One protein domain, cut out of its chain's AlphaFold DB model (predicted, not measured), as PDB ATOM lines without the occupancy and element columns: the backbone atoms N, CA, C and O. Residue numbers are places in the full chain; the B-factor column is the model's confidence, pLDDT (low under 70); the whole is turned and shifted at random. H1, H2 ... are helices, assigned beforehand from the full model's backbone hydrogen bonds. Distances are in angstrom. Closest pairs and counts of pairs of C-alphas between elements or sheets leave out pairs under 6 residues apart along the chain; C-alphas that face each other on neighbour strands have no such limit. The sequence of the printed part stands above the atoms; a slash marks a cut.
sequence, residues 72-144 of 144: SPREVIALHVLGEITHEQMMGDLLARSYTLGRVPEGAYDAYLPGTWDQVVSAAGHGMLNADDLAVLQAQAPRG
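This is residues 72 to 144 of the 144 residues of an uncharacterized protein of Microlunatus phosphovorus (strain ATCC 700054 / DSM 10555 / JCM 9379 / NBRC 101784 / NCIMB 13414 / VKM Ac-1990 / NM-1) (UniProt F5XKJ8). Two short helical hairpins, H1 with H2 and H3 with H4, pack side by side into a small body, and the link between them, residues 96 to 115, loops far out to Gly 107 and makes the length. The printed part has 73 residues, all helix by class, in the order H1 H2 H3 H4 with no named strand. It is only just compact, close to loose, with a radius of gyration of the C-alphas of 13.2 A; its C-alphas span 43 by 22 by 18 A.

Find C-alpha 73 at (-37.362, 42.686, -48.654); from there H1, residues 73 to 82, runs 14.5 A. H3, residues 116 to 125, runs 14.7 A. Look for H2 at residues 87 to 95, 11.9 A, and for H4 at residues 131 to 138, 10.3 A, ending at (-42.025, 54.115, -54.352).

H1 touches H2 in a hairpin, opposite ways at a shallow tilt of 4 degrees; look at C-alphas 76 and 90, the closest, 6.0 A apart. H1 touches H3, closest at C-alphas 74 and 119, 5.5 A, the same way at 35.4 degrees, only just steep. The hairpin H3 and H4 touches closest at C-alphas 124 and 134, 7.0 A. H2 and H4 only just touch, with 3 pairs of C-alphas within 8 A, the closest 95 and 137, 6.7 A. H1 and H4 are apart. Every O i to N i+4 pair is within hydrogen-bond range in H1, H2 and H4, and 5 of 6 in H3.

The C-alphas farthest apart, Thr 86 and Gly 107, lie 42.7 A apart. The printed part has no cut; the link H2 to H3 is long. Residues 109 and 144 have pLDDT under 70.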
ATOM      1  N   SER A  72     -37.449  38.719 -45.698       94.94
ATOM      2  CA  SER A  72     -37.424  40.184 -45.681       94.94
ATOM      3  C   SER A  72     -37.216  40.784 -47.085       94.94
ATOM      4  O   SER A  72     -36.570  40.145 -47.918       94.94
ATOM      5  N   PRO A  73     -37.648  42.033 -47.370       96.94
ATOM      6  CA  PRO A  73     -37.362  42.686 -48.654       96.94
ATOM      7  C   PRO A  73     -35.879  42.652 -49.048       96.94
ATOM      8  O   PRO A  73     -35.537  42.399 -50.199       96.94
ATOM      9  N   ARG A  74     -34.978  42.850 -48.077       96.50
ATOM     10  CA  ARG A  74     -33.531  42.793 -48.318       96.50
ATOM     11  C   ARG A  74     -33.057  41.391 -48.711       96.50
ATOM     12  O   ARG A  74     -32.142  41.275 -49.521       96.50
ATOM     13  N   GLU A  75     -33.655  40.349 -48.146       97.75
ATOM     14  CA  GLU A  75     -33.357  38.960 -48.502       97.75
ATOM     15  C   GLU A  75     -33.822  38.636 -49.923       97.75
ATOM     16  O   GLU A  75     -33.040  38.103 -50.705       97.75
ATOM     17  N   VAL A  76     -35.049  39.027 -50.279       98.31
ATOM     18  CA  VAL A  76     -35.604  38.840 -51.630       98.31
ATOM     19  C   VAL A  76     -34.709  39.512 -52.679       98.31
ATOM     20  O   VAL A  76     -34.321  38.888 -53.666       98.31
ATOM     21  N   ILE A  77     -34.275  40.752 -52.429       98.31
ATOM     22  CA  ILE A  77     -33.342  41.457 -53.322       98.31
ATOM     23  C   ILE A  77     -31.978  40.743 -53.375       98.31
ATOM     24  O   ILE A  77     -31.393  40.608 -54.447       98.31
ATOM     25  N   ALA A  78     -31.457  40.255 -52.244       98.38
ATOM     26  CA  ALA A  78     -30.189  39.525 -52.214       98.38
ATOM     27  C   ALA A  78     -30.235  38.226 -53.040       98.38
ATOM     28  O   ALA A  78     -29.282  37.942 -53.768       98.38
ATOM     29  N   LEU A  79     -31.343  37.478 -52.981       98.31
ATOM     30  CA  LEU A  79     -31.567  36.297 -53.822       98.31
ATOM     31  C   LEU A  79     -31.508  36.661 -55.311       98.31
ATOM     32  O   LEU A  79     -30.830  35.985 -56.085       98.31
ATOM     33  N   HIS A  80     -32.145  37.764 -55.709       98.38
ATOM     34  CA  HIS A  80     -32.107  38.228 -57.095       98.38
ATOM     35  C   HIS A  80     -30.698  38.644 -57.541       98.38
ATOM     36  O   HIS A  80     -30.236  38.229 -58.602       98.38
ATOM     37  N   VAL A  81     -29.977  39.410 -56.714       97.81
ATOM     38  CA  VAL A  81     -28.601  39.860 -57.005       97.81
ATOM     39  C   VAL A  81     -27.647  38.684 -57.251       97.81
ATOM     40  O   VAL A  81     -26.706  38.792 -58.046       97.81
ATOM     41  N   LEU A  82     -27.876  37.556 -56.576       96.94
ATOM     42  CA  LEU A  82     -27.104  36.329 -56.763       96.94
ATOM     43  C   LEU A  82     -27.621  35.440 -57.901       96.94
ATOM     44  O   LEU A  82     -26.903  34.534 -58.314       96.94
ATOM     45  N   GLY A  83     -28.786  35.751 -58.471       97.25
ATOM     46  CA  GLY A  83     -29.391  35.015 -59.582       97.25
ATOM     47  C   GLY A  83     -30.222  33.803 -59.158       97.25
ATOM     48  O   GLY A  83     -30.560  32.992 -60.013       97.25
ATOM     49  N   GLU A  84     -30.554  33.681 -57.871       98.06
ATOM     50  CA  GLU A  84     -31.362  32.577 -57.328       98.06
ATOM     51  C   GLU A  84     -32.856  32.739 -57.651       98.06
ATOM     52  O   GLU A  84     -33.589  31.756 -57.747       98.06
ATOM     53  N   ILE A  85     -33.312  33.983 -57.843       98.31
ATOM     54  CA  ILE A  85     -34.661  34.303 -58.318       98.31
ATOM     55  C   ILE A  85     -34.609  35.277 -59.497       98.31
ATOM     56  O   ILE A  85     -33.706  36.115 -59.626       98.31
ATOM     57  N   THR A  86     -35.614  35.180 -60.361       98.44
ATOM     58  CA  THR A  86     -35.794  36.102 -61.484       98.44
ATOM     59  C   THR A  86     -36.182  37.501 -61.001       98.44
ATOM     60  O   THR A  86     -36.674  37.687 -59.887       98.44
ATOM     61  N   HIS A  87     -35.981  38.496 -61.867       98.12
ATOM     62  CA  HIS A  87     -36.432  39.867 -61.614       98.12
ATOM     63  C   HIS A  87     -37.954  39.946 -61.412       98.12
ATOM     64  O   HIS A  87     -38.411  40.613 -60.491       98.12
ATOM     65  N   GLU A  88     -38.729  39.191 -62.200       98.25
ATOM     66  CA  GLU A  88     -40.192  39.122 -62.074       98.25
ATOM     67  C   GLU A  88     -40.626  38.570 -60.711       98.25
ATOM     68  O   GLU A  88     -41.490  39.157 -60.066       98.25
ATOM     69  N   GLN A  89     -39.993  37.492 -60.235       98.38
ATOM     70  CA  GLN A  89     -40.260  36.945 -58.900       98.38
ATOM     71  C   GLN A  89     -39.915  37.953 -57.800       98.38
ATOM     72  O   GLN A  89     -40.723  38.180 -56.905       98.38
ATOM     73  N   MET A  90     -38.749  38.605 -57.900       98.25
ATOM     74  CA  MET A  90     -38.343  39.643 -56.950       98.25
ATOM     75  C   MET A  90     -39.374  40.777 -56.897       98.25
ATOM     76  O   MET A  90     -39.844  41.137 -55.820       98.25
ATOM     77  N   MET A  91     -39.737  41.344 -58.048       98.00
ATOM     78  CA  MET A  91     -40.680  42.461 -58.106       98.00
ATOM     79  C   MET A  91     -42.089  42.041 -57.695       98.00
ATOM     80  O   MET A  91     -42.755  42.806 -57.003       98.00
ATOM     81  N   GLY A  92     -42.532  40.834 -58.052       97.81
ATOM     82  CA  GLY A  92     -43.810  40.273 -57.616       97.81
ATOM     83  C   GLY A  92     -43.918  40.194 -56.093       97.81
ATOM     84  O   GLY A  92     -44.872  40.722 -55.521       97.81
ATOM     85  N   ASP A  93     -42.905  39.630 -55.432       97.12
ATOM     86  CA  ASP A  93     -42.853  39.528 -53.970       97.12
ATOM     87  C   ASP A  93     -42.820  40.910 -53.300       97.12
ATOM     88  O   ASP A  93     -43.544  41.169 -52.334       97.12
ATOM     89  N   LEU A  94     -42.002  41.830 -53.823       97.06
ATOM     90  CA  LEU A  94     -41.870  43.179 -53.271       97.06
ATOM     91  C   LEU A  94     -43.138  44.026 -53.473       97.06
ATOM     92  O   LEU A  94     -43.466  44.834 -52.603       97.06
ATOM     93  N   LEU A  95     -43.859  43.855 -54.582       96.44
ATOM     94  CA  LEU A  95     -45.096  44.587 -54.881       96.44
ATOM     95  C   LEU A  95     -46.327  44.021 -54.169       96.44
ATOM     96  O   LEU A  95     -47.322  44.728 -54.033       96.44
ATOM     97  N   ALA A  96     -46.282  42.766 -53.724       94.50
ATOM     98  CA  ALA A  96     -47.357  42.158 -52.945       94.50
ATOM     99  C   ALA A  96     -47.301  42.534 -51.451       94.50
ATOM    100  O   ALA A  96     -48.219  42.220 -50.687       94.50
ATOM    101  N   ARG A  97     -46.221  43.185 -51.003       93.19
ATOM    102  CA  ARG A  97     -45.942  43.426 -49.583       93.19
ATOM    103  C   ARG A  97     -46.559  44.724 -49.071       93.19
ATOM    104  O   ARG A  97     -46.467  45.774 -49.692       93.19
ATOM    105  N   SER A  98     -47.084  44.678 -47.846       91.75
ATOM    106  CA  SER A  98     -47.383  45.889 -47.070       91.75
ATOM    107  C   SER A  98     -46.140  46.352 -46.312       91.75
ATOM    108  O   SER A  98     -45.601  45.631 -45.468       91.75
ATOM    109  N   TYR A  99     -45.672  47.559 -46.619       93.31
ATOM    110  CA  TYR A  99     -44.465  48.126 -46.026       93.31
ATOM    111  C   TYR A  99     -44.740  48.874 -44.722       93.31
ATOM    112  O   TYR A  99     -45.784  49.498 -44.544       93.31
ATOM    113  N   THR A 100     -43.756  48.858 -43.826       92.44
ATOM    114  CA  THR A 100     -43.752  49.651 -42.595       92.44
ATOM    115  C   THR A 100     -42.662  50.716 -42.654       92.44
ATOM    116  O   THR A 100     -41.558  50.462 -43.149       92.44
ATOM    117  N   LEU A 101     -42.972  51.910 -42.139       90.88
ATOM    118  CA  LEU A 101     -41.977  52.949 -41.873       90.88
ATOM    119  C   LEU A 101     -41.204  52.615 -40.600       90.88
ATOM    120  O   LEU A 101     -41.747  52.011 -39.665       90.88
ATOM    121  N   GLY A 102     -39.936  53.018 -40.557       88.44
ATOM    122  CA  GLY A 102     -39.203  53.012 -39.304       88.44
ATOM    123  C   GLY A 102     -39.779  54.024 -38.320       88.44
ATOM    124  O   GLY A 102     -40.511  54.947 -38.680       88.44
ATOM    125  N   ARG A 103     -39.486  53.811 -37.041       88.44
ATOM    126  CA  ARG A 103     -40.029  54.616 -35.945       88.44
ATOM    127  C   ARG A 103     -38.992  54.835 -34.862       88.44
ATOM    128  O   ARG A 103     -38.149  53.975 -34.618       88.44
ATOM    129  N   VAL A 104     -39.120  55.949 -34.153       86.12
ATOM    130  CA  VAL A 104     -38.437  56.163 -32.876       86.12
ATOM    131  C   VAL A 104     -39.369  55.647 -31.772       86.12
ATOM    132  O   VAL A 104     -40.505  56.116 -31.687       86.12
ATOM    133  N   PRO A 105     -38.974  54.643 -30.971       82.50
ATOM    134  CA  PRO A 105     -39.766  54.170 -29.849       82.50
ATOM    135  C   PRO A 105     -39.983  55.278 -28.828       82.50
ATOM    136  O   PRO A 105     -39.087  56.069 -28.529       82.50
ATOM    137  N   GLU A 106     -41.170  55.282 -28.240       79.69
ATOM    138  CA  GLU A 106     -41.503  56.195 -27.159       79.69
ATOM    139  C   GLU A 106     -40.541  55.996 -25.974       79.69
ATOM    140  O   GLU A 106     -40.275  54.870 -25.549       79.69
ATOM    141  N   GLY A 107     -39.963  57.091 -25.475       79.06
ATOM    142  CA  GLY A 107     -38.994  57.068 -24.373       79.06
ATOM    143  C   GLY A 107     -37.557  56.679 -24.750       79.06
ATOM    144  O   GLY A 107     -36.692  56.693 -23.877       79.06
ATOM    145  N   ALA A 108     -37.268  56.383 -26.022       75.56
ATOM    146  CA  ALA A 108     -35.918  56.105 -26.512       75.56
ATOM    147  C   ALA A 108     -35.513  57.140 -27.573       75.56
ATOM    148  O   ALA A 108     -35.505  56.849 -28.768       75.56
ATOM    149  N   TYR A 109     -35.181  58.353 -27.120       65.94
ATOM    150  CA  TYR A 109     -34.927  59.512 -27.988       65.94
ATOM    151  C   TYR A 109     -33.817  59.299 -29.039       65.94
ATOM    152  O   TYR A 109     -33.870  59.938 -30.084       65.94
ATOM    153  N   ASP A 110     -32.896  58.350 -28.823       71.69
ATOM    154  CA  ASP A 110     -31.767  58.077 -29.730       71.69
ATOM    155  C   ASP A 110     -31.835  56.719 -30.458       71.69
ATOM    156  O   ASP A 110     -30.879  56.323 -31.127       71.69
ATOM    157  N   ALA A 111     -32.933  55.962 -30.347       78.31
ATOM    158  CA  ALA A 111     -33.016  54.627 -30.946       78.31
ATOM    159  C   ALA A 111     -33.967  54.605 -32.149       78.31
ATOM    160  O   ALA A 111     -35.157  54.374 -31.995       78.31
ATOM    161  N   TYR A 112     -33.463  54.784 -33.371       84.56
ATOM    162  CA  TYR A 112     -34.272  54.530 -34.569       84.56
ATOM    163  C   TYR A 112     -34.453  53.021 -34.795       84.56
ATOM    164  O   TYR A 112     -33.472  52.282 -34.903       84.56
ATOM    165  N   LEU A 113     -35.702  52.559 -34.895       84.88
ATOM    166  CA  LEU A 113     -36.027  51.198 -35.319       84.88
ATOM    167  C   LEU A 113     -36.410  51.200 -36.803       84.88
ATOM    168  O   LEU A 113     -37.460  51.755 -37.136       84.88
ATOM    169  N   PRO A 114     -35.618  50.565 -37.685       87.88
ATOM    170  CA  PRO A 114     -35.912  50.550 -39.110       87.88
ATOM    171  C   PRO A 114     -37.155  49.713 -39.431       87.88
ATOM    172  O   PRO A 114     -37.359  48.630 -38.874       87.88
ATOM    173  N   GLY A 115     -37.972  50.216 -40.351       91.12
ATOM    174  CA  GLY A 115     -39.112  49.515 -40.934       91.12
ATOM    175  C   GLY A 115     -38.705  48.639 -42.119       91.12
ATOM    176  O   GLY A 115     -37.540  48.589 -42.522       91.12
ATOM    177  N   THR A 116     -39.669  47.935 -42.713       93.75
ATOM    178  CA  THR A 116     -39.398  47.109 -43.903       93.75
ATOM    179  C   THR A 116     -39.119  47.955 -45.146       93.75
ATOM    180  O   THR A 116     -38.386  47.504 -46.021       93.75
ATOM    181  N   TRP A 117     -39.620  49.196 -45.211       95.62
ATOM    182  CA  TRP A 117     -39.292  50.124 -46.300       95.62
ATOM    183  C   TRP A 117     -37.820  50.565 -46.279       95.62
ATOM    184  O   TRP A 117     -37.170  50.620 -47.324       95.62
ATOM    185  N   ASP A 118     -37.244  50.775 -45.090       94.69
ATOM    186  CA  ASP A 118     -35.827  51.149 -44.942       94.69
ATOM    187  C   ASP A 118     -34.885  50.089 -45.522       94.69
ATOM    188  O   ASP A 118     -33.779  50.391 -45.971       94.69
ATOM    189  N   GLN A 119     -35.323  48.829 -45.541       95.31
ATOM    190  CA  GLN A 119     -34.566  47.731 -46.126       95.31
ATOM    191  C   GLN A 119     -34.471  47.844 -47.652       95.31
ATOM    192  O   GLN A 119     -33.397  47.584 -48.196       95.31
ATOM    193  N   VAL A 120     -35.550  48.277 -48.317       96.50
ATOM    194  CA  VAL A 120     -35.593  48.535 -49.768       96.50
ATOM    195  C   VAL A 120     -34.697  49.721 -50.114       96.50
ATOM    196  O   VAL A 120     -33.817  49.606 -50.966       96.50
ATOM    197  N   VAL A 121     -34.854  50.839 -49.397       95.06
ATOM    198  CA  VAL A 121     -34.047  52.054 -49.604       95.06
ATOM    199  C   VAL A 121     -32.561  51.772 -49.380       95.06
ATOM    200  O   VAL A 121     -31.719  52.166 -50.186       95.06
ATOM    201  N   SER A 122     -32.226  51.037 -48.320       94.88
ATOM    202  CA  SER A 122     -30.852  50.626 -48.041       94.88
ATOM    203  C   SER A 122     -30.288  49.718 -49.138       94.88
ATOM    204  O   SER A 122     -29.152  49.926 -49.557       94.88
ATOM    205  N   ALA A 123     -31.058  48.746 -49.639       95.81
ATOM    206  CA  ALA A 123     -30.616  47.873 -50.727       95.81
ATOM    207  C   ALA A 123     -30.341  48.664 -52.020       95.81
ATOM    208  O   ALA A 123     -29.300  48.466 -52.652       95.81
ATOM    209  N   ALA A 124     -31.209  49.618 -52.369       95.50
ATOM    210  CA  ALA A 124     -30.982  50.531 -53.488       95.50
ATOM    211  C   ALA A 124     -29.719  51.388 -53.289       95.50
ATOM    212  O   ALA A 124     -28.889  51.485 -54.190       95.50
ATOM    213  N   GLY A 125     -29.507  51.929 -52.082       94.44
ATOM    214  CA  GLY A 125     -28.296  52.679 -51.729       94.44
ATOM    215  C   GLY A 125     -26.996  51.870 -51.844       94.44
ATOM    216  O   GLY A 125     -25.929  52.443 -52.048       94.44
ATOM    217  N   HIS A 126     -27.077  50.540 -51.770       94.94
ATOM    218  CA  HIS A 126     -25.952  49.625 -51.992       94.94
ATOM    219  C   HIS A 126     -25.849  49.097 -53.435       94.94
ATOM    220  O   HIS A 126     -25.022  48.225 -53.708       94.94
ATOM    221  N   GLY A 127     -26.670  49.601 -54.361       95.38
ATOM    222  CA  GLY A 127     -26.677  49.171 -55.761       95.38
ATOM    223  C   GLY A 127     -27.211  47.753 -55.970       95.38
ATOM    224  O   GLY A 127     -26.898  47.128 -56.980       95.38
ATOM    225  N   MET A 128     -27.978  47.224 -55.013       96.88
ATOM    226  CA  MET A 128     -28.632  45.915 -55.127       96.88
ATOM    227  C   MET A 128     -29.985  45.994 -55.847       96.88
ATOM    228  O   MET A 128     -30.497  44.974 -56.293       96.88
ATOM    229  N   LEU A 129     -30.552  47.195 -55.951       95.94
ATOM    230  CA  LEU A 129     -31.798  47.489 -56.649       95.94
ATOM    231  C   LEU A 129     -31.554  48.673 -57.590       95.94
ATOM    232  O   LEU A 129     -30.918  49.650 -57.184       95.94
ATOM    233  N   ASN A 130     -32.017  48.583 -58.836       94.56
ATOM    234  CA  ASN A 130     -31.855  49.677 -59.793       94.56
ATOM    235  C   ASN A 130     -32.878  50.805 -59.530       94.56
ATOM    236  O   ASN A 130     -33.824  50.656 -58.754       94.56
ATOM    237  N   ALA A 131     -32.655  51.963 -60.154       94.75
ATOM    238  CA  ALA A 131     -33.468  53.156 -59.920       94.75
ATOM    239  C   ALA A 131     -34.907  53.026 -60.446       94.75
ATOM    240  O   ALA A 131     -35.819  53.569 -59.825       94.75
ATOM    241  N   ASP A 132     -35.110  52.295 -61.544       96.25
ATOM    242  CA  ASP A 132     -36.430  52.104 -62.150       96.25
ATOM    243  C   ASP A 132     -37.308  51.221 -61.253       96.25
ATOM    244  O   ASP A 132     -38.440  51.585 -60.933       96.25
ATOM    245  N   ASP A 133     -36.756  50.118 -60.744       96.56
ATOM    246  CA  ASP A 133     -37.424  49.247 -59.776       96.56
ATOM    247  C   ASP A 133     -37.758  50.004 -58.489       96.56
ATOM    248  O   ASP A 133     -38.867  49.891 -57.961       96.56
ATOM    249  N   LEU A 134     -36.825  50.826 -57.994       96.00
ATOM    250  CA  LEU A 134     -37.081  51.667 -56.829       96.00
ATOM    251  C   LEU A 134     -38.226  52.655 -57.091       96.00
ATOM    252  O   LEU A 134     -39.083  52.819 -56.225       96.00
ATOM    253  N   ALA A 135     -38.266  53.293 -58.262       95.12
ATOM    254  CA  ALA A 135     -39.330  54.225 -58.627       95.12
ATOM    255  C   ALA A 135     -40.702  53.532 -58.690       95.12
ATOM    256  O   ALA A 135     -41.700  54.085 -58.225       95.12
ATOM    257  N   VAL A 136     -40.754  52.295 -59.194       95.25
ATOM    258  CA  VAL A 136     -41.975  51.478 -59.187       95.25
ATOM    259  C   VAL A 136     -42.413  51.160 -57.753       95.25
ATOM    260  O   VAL A 136     -43.579  51.356 -57.408       95.25
ATOM    261  N   LEU A 137     -41.492  50.734 -56.883       94.62
ATOM    262  CA  LEU A 137     -41.804  50.428 -55.481       94.62
ATOM    263  C   LEU A 137     -42.199  51.672 -54.674       94.62
ATOM    264  O   LEU A 137     -43.022  51.576 -53.766       94.62
ATOM    265  N   GLN A 138     -41.669  52.851 -55.008       92.81
ATOM    266  CA  GLN A 138     -42.025  54.115 -54.352       92.81
ATOM    267  C   GLN A 138     -43.509  54.461 -54.491       92.81
ATOM    268  O   GLN A 138     -44.072  55.084 -53.591       92.81
ATOM    269  N   ALA A 139     -44.174  54.017 -55.562       89.62
ATOM    270  CA  ALA A 139     -45.620  54.175 -55.700       89.62
ATOM    271  C   ALA A 139     -46.408  53.434 -54.599       89.62
ATOM    272  O   ALA A 139     -47.530  53.829 -54.281       89.62
ATOM    273  N   GLN A 140     -45.810  52.401 -53.996       80.56
ATOM    274  CA  GLN A 140     -46.347  51.645 -52.863       80.56
ATOM    275  C   GLN A 140     -45.746  52.046 -51.508       80.56
ATOM    276  O   GLN A 140     -46.083  51.447 -50.484       80.56
ATOM    277  N   ALA A 141     -44.851  53.038 -51.478       83.81
ATOM    278  CA  ALA A 141     -44.206  53.442 -50.242       83.81
ATOM    279  C   ALA A 141     -45.261  53.858 -49.199       83.81
ATOM    280  O   ALA A 141     -46.214  54.579 -49.525       83.81
ATOM    281  N   PRO A 142     -45.101  53.427 -47.937       82.19
ATOM    282  CA  PRO A 142     -46.019  53.807 -46.880       82.19
ATOM    283  C   PRO A 142     -45.960  55.327 -46.703       82.19
ATOM    284  O   PRO A 142     -44.882  55.913 -46.587       82.19
ATOM    285  N   ARG A 143     -47.129  55.974 -46.724       79.06
ATOM    286  CA  ARG A 143     -47.250  57.418 -46.500       79.06
ATOM    287  C   ARG A 143     -47.282  57.674 -44.995       79.06
ATOM    288  O   ARG A 143     -48.090  57.060 -44.300       79.06
ATOM    289  N   GLY A 144     -46.362  58.514 -44.527       59.59
ATOM    290  CA  GLY A 144     -46.316  59.009 -43.149       59.59
ATOM    291  C   GLY A 144     -47.295  60.146 -42.913       59.59
ATOM    292  O   GLY A 144     -47.624  60.846 -43.900       59.59
TER     293      GLY A 144